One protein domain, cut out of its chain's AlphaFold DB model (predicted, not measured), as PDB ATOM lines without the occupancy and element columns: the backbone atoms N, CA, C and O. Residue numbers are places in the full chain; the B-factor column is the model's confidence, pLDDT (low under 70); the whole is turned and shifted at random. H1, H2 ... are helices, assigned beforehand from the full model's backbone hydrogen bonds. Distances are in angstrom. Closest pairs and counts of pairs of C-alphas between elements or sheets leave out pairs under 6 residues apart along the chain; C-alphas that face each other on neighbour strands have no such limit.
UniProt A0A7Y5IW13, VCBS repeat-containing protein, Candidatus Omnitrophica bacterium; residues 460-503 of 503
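AT A GLANCE: This is residues 460 to 503 of the 503 residues of the protein "VCBS repeat-containing protein" of Candidatus Omnitrophica bacterium (UniProt A0A7Y5IW13). A longer helix, H1, and a short helix, H2, run back past each other in opposite directions, loosely set side by side, and a long looped link between them winds round on itself before it reaches H2. This link, residues 473 to 494, leaves the far end of H1, folds back, makes a wide loop and then runs on to H2. The printed part has 44 residues with two named helices, H1 then H2, and no named strand; the class is all helix, though under half of the residues, 20 of 44, are in named elements. The whole is compact, with a radius of gyration of the C-alphas of 9.4 A, and elongated, spanning 29 by 19 by 14 A.

IN THESE COORDINATES: H1 holds residues 460 to 472, from C-alpha 460 at (164.793, 257.426, 204.585) to C-alpha 472 at (147.359, 255.135, 210.295), 18.5 A from first to last C-alpha. Residues 473 to 494 follow with no named element. H2 holds residues 495 to 501, 10.1 A from first to last C-alpha, and ends with C-alpha 501 at (162.330, 255.865, 191.971).

HOW THE PARTS SIT: H1 and H2 are close but not clearly touching, with 2 pairs of C-alphas within 8 A. Their closest C-alphas, those of Leu 462 and Ile 495, are 7.3 A apart. They run opposite ways at a shallow tilt of 25 degrees, with their centres 13.5 A apart. In H1 and H2 every O i to N i+4 pair is within hydrogen-bond range.

THE WHOLE: The two C-alphas farthest apart, those of Pro 476 and Arg 503, are 29.3 A apart. The printed part has no cut and ends at Arg 503, the chain's last residue. The link from H1 to H2, 22 residues, is long. The mean pLDDT of the printed part is 73.3, and it is under 70 at residues 470 to 481 and at residue 488.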
ATOM      1  N   GLN A 460     165.612 256.608 203.678       87.50
ATOM      2  CA  GLN A 460     164.793 257.426 204.585       87.50
ATOM      3  C   GLN A 460     163.350 257.593 204.098       87.50
ATOM      4  O   GLN A 460     162.443 257.566 204.928       87.50
ATOM      5  N   ASP A 461     163.100 257.654 202.790       85.38
ATOM      6  CA  ASP A 461     161.742 257.816 202.256       85.38
ATOM      7  C   ASP A 461     160.878 256.598 202.526       85.38
ATOM      8  O   ASP A 461     159.735 256.693 202.973       85.38
ATOM      9  N   LEU A 462     161.473 255.417 202.349       87.62
ATOM     10  CA  LEU A 462     160.834 254.170 202.733       87.62
ATOM     11  C   LEU A 462     160.614 254.114 204.250       87.62
ATOM     12  O   LEU A 462     159.616 253.556 204.690       87.62
ATOM     13  N   ILE A 463     161.497 254.698 205.068       86.25
ATOM     14  CA  ILE A 463     161.263 254.818 206.513       86.25
ATOM     15  C   ILE A 463     160.091 255.768 206.796       86.25
ATOM     16  O   ILE A 463     159.257 255.416 207.626       86.25
ATOM     17  N   GLN A 464     159.978 256.908 206.112       80.75
ATOM     18  CA  GLN A 464     158.894 257.877 206.300       80.75
ATOM     19  C   GLN A 464     157.539 257.299 205.861       80.75
ATOM     20  O   GLN A 464     156.611 257.257 206.667       80.75
ATOM     21  N   LEU A 465     157.452 256.709 204.663       81.25
ATOM     22  CA  LEU A 465     156.274 255.968 204.196       81.25
ATOM     23  C   LEU A 465     155.873 254.856 205.185       81.25
ATOM     24  O   LEU A 465     154.701 254.724 205.536       81.25
ATOM     25  N   LEU A 466     156.841 254.083 205.696       81.69
ATOM     26  CA  LEU A 466     156.582 253.034 206.689       81.69
ATOM     27  C   LEU A 466     156.205 253.578 208.080       81.69
ATOM     28  O   LEU A 466     155.494 252.875 208.799       81.69
ATOM     29  N   LYS A 467     156.642 254.782 208.487       77.12
ATOM     30  CA  LYS A 467     156.131 255.456 209.700       77.12
ATOM     31  C   LYS A 467     154.651 255.785 209.503       77.12
ATOM     32  O   LYS A 467     153.833 255.311 210.289       77.12
ATOM     33  N   THR A 468     154.318 256.525 208.444       70.19
ATOM     34  CA  THR A 468     152.958 257.002 208.153       70.19
ATOM     35  C   THR A 468     151.981 255.844 207.993       70.19
ATOM     36  O   THR A 468     150.971 255.783 208.696       70.19
ATOM     37  N   TRP A 469     152.310 254.854 207.157       72.38
ATOM     38  CA  TRP A 469     151.465 253.673 206.979       72.38
ATOM     39  C   TRP A 469     151.275 252.896 208.291       72.38
ATOM     40  O   TRP A 469     150.169 252.453 208.596       72.38
ATOM     41  N   LYS A 470     152.311 252.777 209.133       69.44
ATOM     42  CA  LYS A 470     152.200 252.114 210.444       69.44
ATOM     43  C   LYS A 470     151.386 252.924 211.464       69.44
ATOM     44  O   LYS A 470     150.758 252.305 212.323       69.44
ATOM     45  N   ARG A 471     151.416 254.259 211.405       62.16
ATOM     46  CA  ARG A 471     150.631 255.155 212.272       62.16
ATOM     47  C   ARG A 471     149.141 255.010 211.982       62.16
ATOM     48  O   ARG A 471     148.368 254.714 212.886       62.16
ATOM     49  N   TYR A 472     148.765 255.107 210.707       54.12
ATOM     50  CA  TYR A 472     147.359 255.135 210.295       54.12
ATOM     51  C   TYR A 472     146.764 253.769 209.940       54.12
ATOM     52  O   TYR A 472     145.543 253.632 209.920       54.12
ATOM     53  N   ASN A 473     147.591 252.748 209.672       49.50
ATOM     54  CA  ASN A 473     147.229 251.411 209.160       49.50
ATOM     55  C   ASN A 473     146.657 251.434 207.716       49.50
ATOM     56  O   ASN A 473     146.948 250.546 206.913       49.50
ATOM     57  N   SER A 474     145.903 252.485 207.390       50.34
ATOM     58  CA  SER A 474     145.578 253.036 206.068       50.34
ATOM     59  C   SER A 474     145.087 254.474 206.299       50.34
ATOM     60  O   SER A 474     144.107 254.645 207.029       50.34
ATOM     61  N   MET A 475     145.730 255.505 205.742       48.09
ATOM     62  CA  MET A 475     145.277 256.889 205.968       48.09
ATOM     63  C   MET A 475     144.047 257.197 205.092       48.09
ATOM     64  O   MET A 475     144.129 257.028 203.876       48.09
ATOM     65  N   PRO A 476     142.905 257.637 205.656       42.75
ATOM     66  CA  PRO A 476     141.727 258.000 204.875       42.75
ATOM     67  C   PRO A 476     141.860 259.437 204.348       42.75
ATOM     68  O   PRO A 476     141.258 260.368 204.883       42.75
ATOM     69  N   GLY A 477     142.669 259.629 203.310       50.38
ATOM     70  CA  GLY A 477     142.849 260.936 202.687       50.38
ATOM     71  C   GLY A 477     143.974 260.977 201.664       50.38
ATOM     72  O   GLY A 477     144.908 260.179 201.706       50.38
ATOM     73  N   TYR A 478     143.879 261.944 200.757       53.81
ATOM     74  CA  TYR A 478     144.896 262.209 199.747       53.81
ATOM     75  C   TYR A 478     146.090 262.943 200.371       53.81
ATOM     76  O   TYR A 478     145.956 264.094 200.789       53.81
ATOM     77  N   ASN A 479     147.248 262.282 200.413       62.62
ATOM     78  CA  ASN A 479     148.543 262.929 200.615       62.62
ATOM     79  C   ASN A 479     149.468 262.536 199.445       62.62
ATOM     80  O   ASN A 479     150.062 261.452 199.487       62.62
ATOM     81  N   PRO A 480     149.595 263.386 198.407       59.97
ATOM     82  CA  PRO A 480     150.374 263.066 197.210       59.97
ATOM     83  C   PRO A 480     151.863 262.805 197.467       59.97
ATOM     84  O   PRO A 480     152.506 262.207 196.620       59.97
ATOM     85  N   VAL A 481     152.419 263.170 198.630       63.22
ATOM     86  CA  VAL A 481     153.816 262.851 198.995       63.22
ATOM     87  C   VAL A 481     154.046 261.346 199.160       63.22
ATOM     88  O   VAL A 481     155.167 260.877 199.002       63.22
ATOM     89  N   LEU A 482     153.007 260.597 199.544       71.69
ATOM     90  CA  LEU A 482     153.127 259.222 200.046       71.69
ATOM     91  C   LEU A 482     152.265 258.205 199.283       71.69
ATOM     92  O   LEU A 482     152.534 257.007 199.357       71.69
ATOM     93  N   ASP A 483     151.263 258.676 198.538       73.12
ATOM     94  CA  ASP A 483     150.468 257.894 197.585       73.12
ATOM     95  C   ASP A 483     151.223 257.747 196.249       73.12
ATOM     96  O   ASP A 483     150.852 258.306 195.218       73.12
ATOM     97  N   PHE A 484     152.337 257.007 196.274       78.69
ATOM     98  CA  PHE A 484     153.185 256.753 195.102       78.69
ATOM     99  C   PHE A 484     152.518 255.877 194.023       78.69
ATOM    100  O   PHE A 484     153.129 255.635 192.977       78.69
ATOM    101  N   ASN A 485     151.315 255.350 194.273       76.38
ATOM    102  CA  ASN A 485     150.519 254.611 193.289       76.38
ATOM    103  C   ASN A 485     149.250 255.350 192.807       76.38
ATOM    104  O   ASN A 485     148.610 254.864 191.873       76.38
ATOM    105  N   TYR A 486     148.967 256.536 193.361       73.56
ATOM    106  CA  TYR A 486     147.862 257.437 193.014       73.56
ATOM    107  C   TYR A 486     146.453 256.823 193.128       73.56
ATOM    108  O   TYR A 486     145.579 257.125 192.312       73.56
ATOM    109  N   ASP A 487     146.225 255.957 194.121       72.38
ATOM    110  CA  ASP A 487     144.913 255.331 194.371       72.38
ATOM    111  C   ASP A 487     144.193 255.857 195.627       72.38
ATOM    112  O   ASP A 487     143.189 255.293 196.064       72.38
ATOM    113  N   PHE A 488     144.678 256.969 196.187       69.00
ATOM    114  CA  PHE A 488     144.158 257.652 197.375       69.00
ATOM    115  C   PHE A 488     144.255 256.818 198.666       69.00
ATOM    116  O   PHE A 488     143.530 257.065 199.639       69.00
ATOM    117  N   HIS A 489     145.154 255.825 198.700       74.00
ATOM    118  CA  HIS A 489     145.307 254.864 199.795       74.00
ATOM    119  C   HIS A 489     146.781 254.550 200.104       74.00
ATOM    120  O   HIS A 489     147.322 253.550 199.642       74.00
ATOM    121  N   ILE A 490     147.390 255.349 200.990       74.56
ATOM    122  CA  ILE A 490     148.765 255.150 201.486       74.56
ATOM    123  C   ILE A 490     148.897 253.775 202.180       74.56
ATOM    124  O   ILE A 490     148.496 253.617 203.344       74.56
ATOM    125  N   ASP A 491     149.457 252.779 201.484       78.19
ATOM    126  CA  ASP A 491     149.663 251.418 201.992       78.19
ATOM    127  C   ASP A 491     150.916 250.700 201.424       78.19
ATOM    128  O   ASP A 491     151.924 251.297 201.046       78.19
ATOM    129  N   ALA A 492     150.921 249.365 201.435       83.25
ATOM    130  CA  ALA A 492     152.005 248.548 200.896       83.25
ATOM    131  C   ALA A 492     152.151 248.627 199.360       83.25
ATOM    132  O   ALA A 492     153.151 248.135 198.823       83.25
ATOM    133  N   ARG A 493     151.160 249.177 198.647       85.88
ATOM    134  CA  ARG A 493     151.120 249.304 197.178       85.88
ATOM    135  C   ARG A 493     151.930 250.484 196.640       85.88
ATOM    136  O   ARG A 493     152.338 250.431 195.483       85.88
ATOM    137  N   ASP A 494     152.280 251.432 197.500       82.81
ATOM    138  CA  ASP A 494     153.171 252.563 197.210       82.81
ATOM    139  C   ASP A 494     154.660 252.186 197.288       82.81
ATOM    140  O   ASP A 494     155.526 252.813 196.674       82.81
ATOM    141  N   ILE A 495     154.977 251.084 197.980       87.12
ATOM    142  CA  ILE A 495     156.354 250.604 198.149       87.12
ATOM    143  C   ILE A 495     157.004 250.195 196.806       87.12
ATOM    144  O   ILE A 495     158.161 250.558 196.591       87.12
ATOM    145  N   PRO A 496     156.361 249.452 195.876       89.38
ATOM    146  CA  PRO A 496     156.977 249.109 194.592       89.38
ATOM    147  C   PRO A 496     157.256 250.303 193.654       89.38
ATOM    148  O   PRO A 496     158.349 250.298 193.081       89.38
ATOM    149  N   PRO A 497     156.361 251.306 193.492       85.44
ATOM    150  CA  PRO A 497     156.678 252.561 192.804       85.44
ATOM    151  C   PRO A 497     157.841 253.327 193.447       85.44
ATOM    152  O   PRO A 497     158.812 253.638 192.757       85.44
ATOM    153  N   LEU A 498     157.833 253.527 194.769       85.06
ATOM    154  CA  LEU A 498     158.932 254.190 195.479       85.06
ATOM    155  C   LEU A 498     160.274 253.447 195.285       85.06
ATOM    156  O   LEU A 498     161.287 254.037 194.911       85.06
ATOM    157  N   LEU A 499     160.273 252.113 195.401       86.06
ATOM    158  CA  LEU A 499     161.432 251.254 195.105       86.06
ATOM    159  C   LEU A 499     161.833 251.210 193.616       86.06
ATOM    160  O   LEU A 499     162.797 250.508 193.278       86.06
ATOM    161  N   GLN A 500     161.103 251.884 192.722       85.12
ATOM    162  CA  GLN A 500     161.493 252.135 191.333       85.12
ATOM    163  C   GLN A 500     162.124 253.525 191.158       85.12
ATOM    164  O   GLN A 500     163.012 253.645 190.318       85.12
ATOM    165  N   LEU A 501     161.725 254.525 191.953       82.12
ATOM    166  CA  LEU A 501     162.330 255.865 191.971       82.12
ATOM    167  C   LEU A 501     163.740 255.847 192.602       82.12
ATOM    168  O   LEU A 501     164.643 256.518 192.117       82.12
ATOM    169  N   MET A 502     163.976 254.975 193.591       83.12
ATOM    170  CA  MET A 502     165.284 254.738 194.235       83.12
ATOM    171  C   MET A 502     166.356 254.012 193.359       83.12
ATOM    172  O   MET A 502     167.193 253.290 193.915       83.12
ATOM    173  N   ARG A 503     166.325 254.064 192.012       72.06
ATOM    174  CA  ARG A 503     167.145 253.177 191.135       72.06
ATOM    175  C   ARG A 503     167.908 253.826 189.980       72.06
ATOM    176  O   ARG A 503     169.109 253.485 189.862       72.06
TER     177      ARG A 503